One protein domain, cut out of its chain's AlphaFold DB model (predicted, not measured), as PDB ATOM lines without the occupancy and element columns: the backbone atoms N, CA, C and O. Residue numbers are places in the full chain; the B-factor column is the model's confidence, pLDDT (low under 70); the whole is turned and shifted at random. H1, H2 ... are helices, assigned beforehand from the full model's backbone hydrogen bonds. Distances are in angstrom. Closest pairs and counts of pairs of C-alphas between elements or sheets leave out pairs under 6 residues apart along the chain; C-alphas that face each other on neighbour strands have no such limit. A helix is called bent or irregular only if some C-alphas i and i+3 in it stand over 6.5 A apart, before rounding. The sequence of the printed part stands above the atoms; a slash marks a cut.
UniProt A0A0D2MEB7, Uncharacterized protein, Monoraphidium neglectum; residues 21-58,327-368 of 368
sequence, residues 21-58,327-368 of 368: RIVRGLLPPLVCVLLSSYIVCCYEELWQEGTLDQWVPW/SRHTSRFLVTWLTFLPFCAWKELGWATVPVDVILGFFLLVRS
ATOM      1  N   ARG A  21     -67.291   8.810  40.585       54.56
ATOM      2  CA  ARG A  21     -67.165   9.715  41.747       54.56
ATOM      3  C   ARG A  21     -66.364   9.107  42.905       54.56
ATOM      4  O   ARG A  21     -65.763   9.846  43.674       54.56
ATOM      5  N   ILE A  22     -66.320   7.778  42.972       60.94
ATOM      6  CA  ILE A  22     -65.500   6.999  43.906       60.94
ATOM      7  C   ILE A  22     -64.013   7.309  43.685       60.94
ATOM      8  O   ILE A  22     -63.319   7.701  44.616       60.94
ATOM      9  N   VAL A  23     -63.552   7.260  42.434       61.34
ATOM     10  CA  VAL A  23     -62.154   7.522  42.058       61.34
ATOM     11  C   VAL A  23     -61.761   8.973  42.358       61.34
ATOM     12  O   VAL A  23     -60.664   9.221  42.846       61.34
ATOM     13  N   ARG A  24     -62.671   9.942  42.170       66.38
ATOM     14  CA  ARG A  24     -62.419  11.357  42.517       66.38
ATOM     15  C   ARG A  24     -62.279  11.615  44.016       66.38
ATOM     16  O   ARG A  24     -61.500  12.483  44.392       66.38
ATOM     17  N   GLY A  25     -63.019  10.891  44.856       68.12
ATOM     18  CA  GLY A  25     -62.881  10.988  46.314       68.12
ATOM     19  C   GLY A  25     -61.589  10.354  46.836       68.12
ATOM     20  O   GLY A  25     -61.055  10.791  47.849       68.12
ATOM     21  N   LEU A  26     -61.074   9.357  46.113       70.69
ATOM     22  CA  LEU A  26     -59.868   8.599  46.454       70.69
ATOM     23  C   LEU A  26     -58.583   9.203  45.896       70.69
ATOM     24  O   LEU A  26     -57.499   8.892  46.382       70.69
ATOM     25  N   LEU A  27     -58.699  10.069  44.889       77.81
ATOM     26  CA  LEU A  27     -57.552  10.682  44.233       77.81
ATOM     27  C   LEU A  27     -56.646  11.445  45.219       77.81
ATOM     28  O   LEU A  27     -55.444  11.204  45.178       77.81
ATOM     29  N   PRO A  28     -57.158  12.301  46.134       81.69
ATOM     30  CA  PRO A  28     -56.286  13.052  47.038       81.69
ATOM     31  C   PRO A  28     -55.404  12.174  47.947       81.69
ATOM     32  O   PRO A  28     -54.191  12.376  47.932       81.69
ATOM     33  N   PRO A  29     -55.930  11.186  48.706       79.81
ATOM     34  CA  PRO A  29     -55.078  10.342  49.544       79.81
ATOM     35  C   PRO A  29     -54.144   9.446  48.725       79.81
ATOM     36  O   PRO A  29     -53.011   9.233  49.139       79.81
ATOM     37  N   LEU A  30     -54.573   8.968  47.554       82.69
ATOM     38  CA  LEU A  30     -53.745   8.112  46.705       82.69
ATOM     39  C   LEU A  30     -52.568   8.886  46.090       82.69
ATOM     40  O   LEU A  30     -51.459   8.369  46.047       82.69
ATOM     41  N   VAL A  31     -52.777  10.147  45.698       85.81
ATOM     42  CA  VAL A  31     -51.694  11.043  45.263       85.81
ATOM     43  C   VAL A  31     -50.732  11.339  46.412       85.81
ATOM     44  O   VAL A  31     -49.525  11.304  46.194       85.81
ATOM     45  N   CYS A  32     -51.226  11.579  47.632       85.06
ATOM     46  CA  CYS A  32     -50.352  11.776  48.793       85.06
ATOM     47  C   CYS A  32     -49.452  10.561  49.048       85.06
ATOM     48  O   CYS A  32     -48.253  10.737  49.241       85.06
ATOM     49  N   VAL A  33     -50.018   9.351  49.007       84.56
ATOM     50  CA  VAL A  33     -49.272   8.094  49.182       84.56
ATOM     51  C   VAL A  33     -48.219   7.932  48.083       84.56
ATOM     52  O   VAL A  33     -47.044   7.726  48.381       84.56
ATOM     53  N   LEU A  34     -48.603   8.148  46.823       86.38
ATOM     54  CA  LEU A  34     -47.709   8.034  45.667       86.38
ATOM     55  C   LEU A  34     -46.550   9.040  45.738       86.38
ATOM     56  O   LEU A  34     -45.398   8.665  45.536       86.38
ATOM     57  N   LEU A  35     -46.835  10.299  46.090       88.25
ATOM     58  CA  LEU A  35     -45.806  11.322  46.289       88.25
ATOM     59  C   LEU A  35     -44.870  10.959  47.442       88.25
ATOM     60  O   LEU A  35     -43.658  11.061  47.278       88.25
ATOM     61  N   SER A  36     -45.402  10.509  48.584       85.31
ATOM     62  CA  SER A  36     -44.557  10.094  49.708       85.31
ATOM     63  C   SER A  36     -43.670   8.901  49.356       85.31
ATOM     64  O   SER A  36     -42.483   8.928  49.660       85.31
ATOM     65  N   SER A  37     -44.209   7.901  48.656       84.25
ATOM     66  CA  SER A  37     -43.463   6.720  48.221       84.25
ATOM     67  C   SER A  37     -42.352   7.090  47.238       84.25
ATOM     68  O   SER A  37     -41.204   6.692  47.427       84.25
ATOM     69  N   TYR A  38     -42.657   7.932  46.248       88.44
ATOM     70  CA  TYR A  38     -41.674   8.407  45.276       88.44
ATOM     71  C   TYR A  38     -40.539   9.205  45.933       88.44
ATOM     72  O   TYR A  38     -39.373   8.948  45.650       88.44
ATOM     73  N   ILE A  39     -40.862  10.126  46.851       88.31
ATOM     74  CA  ILE A  39     -39.860  10.927  47.574       88.31
ATOM     75  C   ILE A  39     -38.917  10.028  48.382       88.31
ATOM     76  O   ILE A  39     -37.707  10.238  48.348       88.31
ATOM     77  N   VAL A  40     -39.458   9.029  49.086       85.44
ATOM     78  CA  VAL A  40     -38.658   8.097  49.896       85.44
ATOM     79  C   VAL A  40     -37.737   7.254  49.013       85.44
ATOM     80  O   VAL A  40     -36.554   7.148  49.311       85.44
ATOM     81  N   CYS A  41     -38.239   6.727  47.892       84.81
ATOM     82  CA  CYS A  41     -37.423   5.947  46.957       84.81
ATOM     83  C   CYS A  41     -36.282   6.773  46.352       84.81
ATOM     84  O   CYS A  41     -35.145   6.317  46.316       84.81
ATOM     85  N   CYS A  42     -36.572   8.003  45.915       86.00
ATOM     86  CA  CYS A  42     -35.544   8.892  45.381       86.00
ATOM     87  C   CYS A  42     -34.494   9.263  46.435       86.00
ATOM     88  O   CYS A  42     -33.317   9.352  46.107       86.00
ATOM     89  N   TYR A  43     -34.896   9.483  47.691       85.38
ATOM     90  CA  TYR A  43     -33.947   9.757  48.772       85.38
ATOM     91  C   TYR A  43     -32.987   8.583  48.992       85.38
ATOM     92  O   TYR A  43     -31.776   8.779  49.050       85.38
ATOM     93  N   GLU A  44     -33.528   7.372  49.093       83.19
ATOM     94  CA  GLU A  44     -32.740   6.172  49.364       83.19
ATOM     95  C   GLU A  44     -31.793   5.813  48.211       83.19
ATOM     96  O   GLU A  44     -30.663   5.388  48.444       83.19
ATOM     97  N   GLU A  45     -32.211   6.021  46.962       84.38
ATOM     98  CA  GLU A  45     -31.333   5.837  45.803       84.38
ATOM     99  C   GLU A  45     -30.166   6.836  45.813       84.38
ATOM    100  O   GLU A  45     -29.009   6.439  45.680       84.38
ATOM    101  N   LEU A  46     -30.442   8.121  46.064       81.56
ATOM    102  CA  LEU A  46     -29.403   9.153  46.172       81.56
ATOM    103  C   LEU A  46     -28.436   8.893  47.339       81.56
ATOM    104  O   LEU A  46     -27.255   9.244  47.268       81.56
ATOM    105  N   TRP A  47     -28.926   8.271  48.412       79.19
ATOM    106  CA  TRP A  47     -28.106   7.840  49.539       79.19
ATOM    107  C   TRP A  47     -27.206   6.656  49.170       79.19
ATOM    108  O   TRP A  47     -26.010   6.695  49.451       79.19
ATOM    109  N   GLN A  48     -27.732   5.651  48.463       78.12
ATOM    110  CA  GLN A  48     -26.946   4.504  47.987       78.12
ATOM    111  C   GLN A  48     -25.860   4.896  46.979       78.12
ATOM    112  O   GLN A  48     -24.771   4.322  46.996       78.12
ATOM    113  N   GLU A  49     -26.128   5.882  46.121       79.94
ATOM    114  CA  GLU A  49     -25.144   6.403  45.168       79.94
ATOM    115  C   GLU A  49     -24.078   7.302  45.825       79.94
ATOM    116  O   GLU A  49     -23.109   7.689  45.166       79.94
ATOM    117  N   GLY A  50     -24.230   7.659  47.108       71.56
ATOM    118  CA  GLY A  50     -23.308   8.551  47.823       71.56
ATOM    119  C   GLY A  50     -23.260   9.972  47.248       71.56
ATOM    120  O   GLY A  50     -22.349  10.748  47.545       71.56
ATOM    121  N   THR A  51     -24.228  10.341  46.404       70.75
ATOM    122  CA  THR A  51     -24.309  11.671  45.785       70.75
ATOM    123  C   THR A  51     -24.710  12.731  46.810       70.75
ATOM    124  O   THR A  51     -24.263  13.874  46.721       70.75
ATOM    125  N   LEU A  52     -25.472  12.353  47.840       67.19
ATOM    126  CA  LEU A  52     -25.844  13.233  48.953       67.19
ATOM    127  C   LEU A  52     -24.631  13.751  49.742       67.19
ATOM    128  O   LEU A  52     -24.604  14.927  50.118       67.19
ATOM    129  N   ASP A  53     -23.598  12.924  49.911       65.25
ATOM    130  CA  ASP A  53     -22.352  13.312  50.582       65.25
ATOM    131  C   ASP A  53     -21.534  14.307  49.742       65.25
ATOM    132  O   ASP A  53     -20.817  15.146  50.287       65.25
ATOM    133  N   GLN A  54     -21.674  14.272  48.408       68.19
ATOM    134  CA  GLN A  54     -21.037  15.244  47.510       68.19
ATOM    135  C   GLN A  54     -21.706  16.624  47.583       68.19
ATOM    136  O   GLN A  54     -21.028  17.642  47.445       68.19
ATOM    137  N   TRP A  55     -23.023  16.672  47.803       71.12
ATOM    138  CA  TRP A  55     -23.778  17.924  47.915       71.12
ATOM    139  C   TRP A  55     -23.699  18.543  49.313       71.12
ATOM    140  O   TRP A  55     -23.602  19.767  49.434       71.12
ATOM    141  N   VAL A  56     -23.736  17.728  50.374       74.38
ATOM    142  CA  VAL A  56     -23.689  18.198  51.769       74.38
ATOM    143  C   VAL A  56     -22.730  17.323  52.591       74.38
ATOM    144  O   VAL A  56     -23.170  16.418  53.294       74.38
ATOM    145  N   PRO A  57     -21.417  17.618  52.572       69.06
ATOM    146  CA  PRO A  57     -20.397  16.747  53.173       69.06
ATOM    147  C   PRO A  57     -20.369  16.739  54.708       69.06
ATOM    148  O   PRO A  57     -19.704  15.912  55.322       69.06
ATOM    149  N   TRP A  58     -21.014  17.715  55.349       74.81
ATOM    150  CA  TRP A  58     -20.974  17.912  56.801       74.81
ATOM    151  C   TRP A  58     -22.170  17.292  57.534       74.81
ATOM    152  O   TRP A  58     -22.197  17.310  58.765       74.81
ATOM    153  N   SER A 327     -65.315   5.947  61.383       57.09
ATOM    154  CA  SER A 327     -64.972   5.808  59.957       57.09
ATOM    155  C   SER A 327     -63.873   6.779  59.508       57.09
ATOM    156  O   SER A 327     -63.039   6.439  58.666       57.09
ATOM    157  N   ARG A 328     -63.823   7.984  60.096       65.31
ATOM    158  CA  ARG A 328     -62.763   8.961  59.803       65.31
ATOM    159  C   ARG A 328     -61.428   8.550  60.420       65.31
ATOM    160  O   ARG A 328     -60.395   8.767  59.792       65.31
ATOM    161  N   HIS A 329     -61.432   7.961  61.616       69.38
ATOM    162  CA  HIS A 329     -60.206   7.491  62.265       69.38
ATOM    163  C   HIS A 329     -59.597   6.287  61.543       69.38
ATOM    164  O   HIS A 329     -58.394   6.294  61.306       69.38
ATOM    165  N   THR A 330     -60.403   5.313  61.111       73.62
ATOM    166  CA  THR A 330     -59.890   4.149  60.369       73.62
ATOM    167  C   THR A 330     -59.291   4.543  59.022       73.62
ATOM    168  O   THR A 330     -58.215   4.074  58.680       73.62
ATOM    169  N   SER A 331     -59.946   5.438  58.273       74.75
ATOM    170  CA  SER A 331     -59.426   5.902  56.977       74.75
ATOM    171  C   SER A 331     -58.111   6.674  57.144       74.75
ATOM    172  O   SER A 331     -57.143   6.399  56.441       74.75
ATOM    173  N   ARG A 332     -58.030   7.572  58.137       79.50
ATOM    174  CA  ARG A 332     -56.788   8.299  58.449       79.50
ATOM    175  C   ARG A 332     -55.666   7.366  58.892       79.50
ATOM    176  O   ARG A 332     -54.553   7.527  58.415       79.50
ATOM    177  N   PHE A 333     -55.963   6.386  59.747       80.94
ATOM    178  CA  PHE A 333     -54.988   5.381  60.170       80.94
ATOM    179  C   PHE A 333     -54.429   4.597  58.980       80.94
ATOM    180  O   PHE A 333     -53.218   4.440  58.886       80.94
ATOM    181  N   LEU A 334     -55.286   4.173  58.041       79.50
ATOM    182  CA  LEU A 334     -54.846   3.495  56.820       79.50
ATOM    183  C   LEU A 334     -53.939   4.392  55.972       79.50
ATOM    184  O   LEU A 334     -52.863   3.953  55.596       79.50
ATOM    185  N   VAL A 335     -54.317   5.650  55.717       82.81
ATOM    186  CA  VAL A 335     -53.471   6.580  54.941       82.81
ATOM    187  C   VAL A 335     -52.116   6.782  55.616       82.81
ATOM    188  O   VAL A 335     -51.092   6.670  54.954       82.81
ATOM    189  N   THR A 336     -52.101   7.025  56.930       84.25
ATOM    190  CA  THR A 336     -50.855   7.163  57.690       84.25
ATOM    191  C   THR A 336     -50.008   5.898  57.592       84.25
ATOM    192  O   THR A 336     -48.814   5.995  57.343       84.25
ATOM    193  N   TRP A 337     -50.612   4.716  57.728       83.81
ATOM    194  CA  TRP A 337     -49.903   3.443  57.632       83.81
ATOM    195  C   TRP A 337     -49.302   3.201  56.241       83.81
ATOM    196  O   TRP A 337     -48.146   2.798  56.150       83.81
ATOM    197  N   LEU A 338     -50.033   3.516  55.165       81.31
ATOM    198  CA  LEU A 338     -49.504   3.430  53.801       81.31
ATOM    199  C   LEU A 338     -48.337   4.393  53.566       81.31
ATOM    200  O   LEU A 338     -47.345   4.006  52.966       81.31
ATOM    201  N   THR A 339     -48.389   5.609  54.113       83.38
ATOM    202  CA  THR A 339     -47.251   6.540  54.047       83.38
ATOM    203  C   THR A 339     -45.996   5.993  54.745       83.38
ATOM    204  O   THR A 339     -44.888   6.343  54.349       83.38
ATOM    205  N   PHE A 340     -46.140   5.122  55.753       82.00
ATOM    206  CA  PHE A 340     -45.010   4.474  56.436       82.00
ATOM    207  C   PHE A 340     -44.500   3.197  55.744       82.00
ATOM    208  O   PHE A 340     -43.375   2.777  56.002       82.00
ATOM    209  N   LEU A 341     -45.283   2.590  54.851       81.19
ATOM    210  CA  LEU A 341     -44.925   1.366  54.130       81.19
ATOM    211  C   LEU A 341     -43.640   1.449  53.274       81.19
ATOM    212  O   LEU A 341     -42.842   0.508  53.358       81.19
ATOM    213  N   PRO A 342     -43.377   2.511  52.479       79.31
ATOM    214  CA  PRO A 342     -42.183   2.566  51.626       79.31
ATOM    215  C   PRO A 342     -40.868   2.502  52.417       79.31
ATOM    216  O   PRO A 342     -39.904   1.914  51.935       79.31
ATOM    217  N   PHE A 343     -40.846   3.003  53.658       78.88
ATOM    218  CA  PHE A 343     -39.666   2.965  54.533       78.88
ATOM    219  C   PHE A 343     -39.254   1.544  54.941       78.88
ATOM    220  O   PHE A 343     -38.076   1.283  55.168       78.88
ATOM    221  N   CYS A 344     -40.207   0.614  55.043       77.12
ATOM    222  CA  CYS A 344     -39.909  -0.784  55.366       77.12
ATOM    223  C   CYS A 344     -39.660  -1.621  54.107       77.12
ATOM    224  O   CYS A 344     -38.824  -2.520  54.115       77.12
ATOM    225  N   ALA A 345     -40.388  -1.343  53.023       71.31
ATOM    226  CA  ALA A 345     -40.366  -2.180  51.827       71.31
ATOM    227  C   ALA A 345     -39.165  -1.908  50.899       71.31
ATOM    228  O   ALA A 345     -38.847  -2.755  50.061       71.31
ATOM    229  N   TRP A 346     -38.477  -0.766  51.043       79.94
ATOM    230  CA  TRP A 346     -37.344  -0.397  50.186       79.94
ATOM    231  C   TRP A 346     -36.209  -1.435  50.199       79.94
ATOM    232  O   TRP A 346     -35.724  -1.802  49.130       79.94
ATOM    233  N   LYS A 347     -35.837  -1.973  51.375       75.69
ATOM    234  CA  LYS A 347     -34.711  -2.925  51.510       75.69
ATOM    235  C   LYS A 347     -34.907  -4.222  50.715       75.69
ATOM    236  O   LYS A 347     -33.917  -4.841  50.338       75.69
ATOM    237  N   GLU A 348     -36.152  -4.621  50.453       74.12
ATOM    238  CA  GLU A 348     -36.460  -5.862  49.728       74.12
ATOM    239  C   GLU A 348     -36.930  -5.639  48.285       74.12
ATOM    240  O   GLU A 348     -36.616  -6.445  47.412       74.12
ATOM    241  N   LEU A 349     -37.684  -4.564  48.015       72.44
ATOM    242  CA  LEU A 349     -38.316  -4.335  46.710       72.44
ATOM    243  C   LEU A 349     -37.672  -3.204  45.889       72.44
ATOM    244  O   LEU A 349     -37.939  -3.116  44.687       72.44
ATOM    245  N   GLY A 350     -36.861  -2.328  46.492       81.69
ATOM    246  CA  GLY A 350     -36.296  -1.150  45.824       81.69
ATOM    247  C   GLY A 350     -37.377  -0.334  45.107       81.69
ATOM    248  O   GLY A 350     -38.453  -0.093  45.652       81.69
ATOM    249  N   TRP A 351     -37.154   0.008  43.838       84.25
ATOM    250  CA  TRP A 351     -38.107   0.738  42.990       84.25
ATOM    251  C   TRP A 351     -39.466   0.052  42.766       84.25
ATOM    252  O   TRP A 351     -40.443   0.720  42.418       84.25
ATOM    253  N   ALA A 352     -39.575  -1.264  42.985       81.62
ATOM    254  CA  ALA A 352     -40.853  -1.969  42.884       81.62
ATOM    255  C   ALA A 352     -41.817  -1.628  44.038       81.62
ATOM    256  O   ALA A 352     -43.002  -1.953  43.962       81.62
ATOM    257  N   THR A 353     -41.353  -0.931  45.079       79.19
ATOM    258  CA  THR A 353     -42.207  -0.429  46.169       79.19
ATOM    259  C   THR A 353     -43.284   0.542  45.689       79.19
ATOM    260  O   THR A 353     -44.429   0.420  46.117       79.19
ATOM    261  N   VAL A 354     -42.965   1.448  44.759       82.81
ATOM    262  CA  VAL A 354     -43.903   2.463  44.249       82.81
ATOM    263  C   VAL A 354     -45.161   1.839  43.619       82.81
ATOM    264  O   VAL A 354     -46.268   2.167  44.054       82.81
ATOM    265  N   PRO A 355     -45.072   0.924  42.628       81.75
ATOM    266  CA  PRO A 355     -46.270   0.309  42.057       81.75
ATOM    267  C   PRO A 355     -47.027  -0.566  43.065       81.75
ATOM    268  O   PRO A 355     -48.257  -0.611  43.020       81.75
ATOM    269  N   VAL A 356     -46.329  -1.236  43.989       78.25
ATOM    270  CA  VAL A 356     -46.961  -2.067  45.026       78.25
ATOM    271  C   VAL A 356     -47.787  -1.217  45.989       78.25
ATOM    272  O   VAL A 356     -48.937  -1.559  46.267       78.25
ATOM    273  N   ASP A 357     -47.247  -0.089  46.441       78.56
ATOM    274  CA  ASP A 357     -47.919   0.820  47.369       78.56
ATOM    275  C   ASP A 357     -49.152   1.480  46.727       78.56
ATOM    276  O   ASP A 357     -50.223   1.556  47.329       78.56
ATOM    277  N   VAL A 358     -49.065   1.838  45.441       81.56
ATOM    278  CA  VAL A 358     -50.209   2.352  44.668       81.56
ATOM    279  C   VAL A 358     -51.325   1.314  44.543       81.56
ATOM    280  O   VAL A 358     -52.500   1.643  44.729       81.56
ATOM    281  N   ILE A 359     -50.980   0.058  44.242       81.81
ATOM    282  CA  ILE A 359     -51.960  -1.032  44.148       81.81
ATOM    283  C   ILE A 359     -52.605  -1.269  45.516       81.81
ATOM    284  O   ILE A 359     -53.834  -1.334  45.618       81.81
ATOM    285  N   LEU A 360     -51.803  -1.355  46.577       78.31
ATOM    286  CA  LEU A 360     -52.292  -1.592  47.929       78.31
ATOM    287  C   LEU A 360     -53.183  -0.441  48.420       78.31
ATOM    288  O   LEU A 360     -54.261  -0.685  48.965       78.31
ATOM    289  N   GLY A 361     -52.788   0.805  48.157       77.62
ATOM    290  CA  GLY A 361     -53.569   1.999  48.467       77.62
ATOM    291  C   GLY A 361     -54.871   2.057  47.707       77.62
ATOM    292  O   GLY A 361     -55.910   2.325  48.309       77.62
ATOM    293  N   PHE A 362     -54.861   1.704  46.423       80.75
ATOM    294  CA  PHE A 362     -56.091   1.564  45.664       80.75
ATOM    295  C   PHE A 362     -57.034   0.544  46.316       80.75
ATOM    296  O   PHE A 362     -58.179   0.891  46.583       80.75
ATOM    297  N   PHE A 363     -56.573  -0.670  46.639       76.75
ATOM    298  CA  PHE A 363     -57.427  -1.718  47.220       76.75
ATOM    299  C   PHE A 363     -57.935  -1.395  48.633       76.75
ATOM    300  O   PHE A 363     -59.111  -1.635  48.932       76.75
ATOM    301  N   LEU A 364     -57.078  -0.854  49.502       73.06
ATOM    302  CA  LEU A 364     -57.436  -0.542  50.886       73.06
ATOM    303  C   LEU A 364     -58.312   0.714  50.992       73.06
ATOM    304  O   LEU A 364     -59.248   0.723  51.795       73.06
ATOM    305  N   LEU A 365     -58.072   1.737  50.160       73.31
ATOM    306  CA  LEU A 365     -58.850   2.980  50.170       73.31
ATOM    307  C   LEU A 365     -60.154   2.872  49.371       73.31
ATOM    308  O   LEU A 365     -61.165   3.386  49.832       73.31
ATOM    309  N   VAL A 366     -60.211   2.157  48.235       68.38
ATOM    310  CA  VAL A 366     -61.485   1.917  47.503       68.38
ATOM    311  C   VAL A 366     -62.566   1.344  48.410       68.38
ATOM    312  O   VAL A 366     -63.760   1.562  48.198       68.38
ATOM    313  N   ARG A 367     -62.139   0.574  49.408       54.59
ATOM    314  CA  ARG A 367     -63.010  -0.106  50.353       54.59
ATOM    315  C   ARG A 367     -63.293   0.722  51.610       54.59
ATOM    316  O   ARG A 367     -64.120   0.263  52.401       54.59
ATOM    317  N   SER A 368     -62.633   1.868  51.821       51.69
ATOM    318  CA  SER A 368     -62.760   2.743  53.003       51.69
ATOM    319  C   SER A 368     -63.908   3.726  52.856       51.69
ATOM    320  O   SER A 368     -64.744   3.732  53.793       51.69
TER     321      SER A 368
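AT A GLANCE: This is residues 21 to 58 and 327 to 368 of the 368 residues of an uncharacterized protein of Monoraphidium neglectum (UniProt A0A0D2MEB7). H1 and the two arms of H3 pack side by side as a triangular bundle; beyond it residues 53 to 58 stick out. The printed part has 80 residues, 73 of them in three named helices, in the order H1, H2, H3 along the chain, with no named strand; the class is all helix. It is loose, radius of gyration of the C-alphas 14.8 A, spanning 47 by 23 by 20 A.

HOW THE PARTS SIT: H1, residues 21 to 48, touches H3b, residues 351 to 366, opposite ways at a shallow tilt of 22 degrees, closest at the C-alphas of Ser 37 and Val 354, 5.8 A. O i to N i+4 pairs are within hydrogen-bond range for 22 of 24 in H1, 13 of 18 in H3a, residues 327 to 348, 11 of 12 in H3b, and throughout H2, residues 51 to 55.

IN THESE COORDINATES: H1 spans 41.0 A from C-alpha 21 at (-67.165, 9.715, 41.747); H3b ends at C-alpha 366, (-61.485, 1.917, 47.503). H3, assigned as one helix by its hydrogen bonds, is bent: C-alphas 348 and 351 are 9.6 A apart.

THE WHOLE: Residues 59 to 326 are cut out, C-alphas 58 and 327 standing 45.7 A apart.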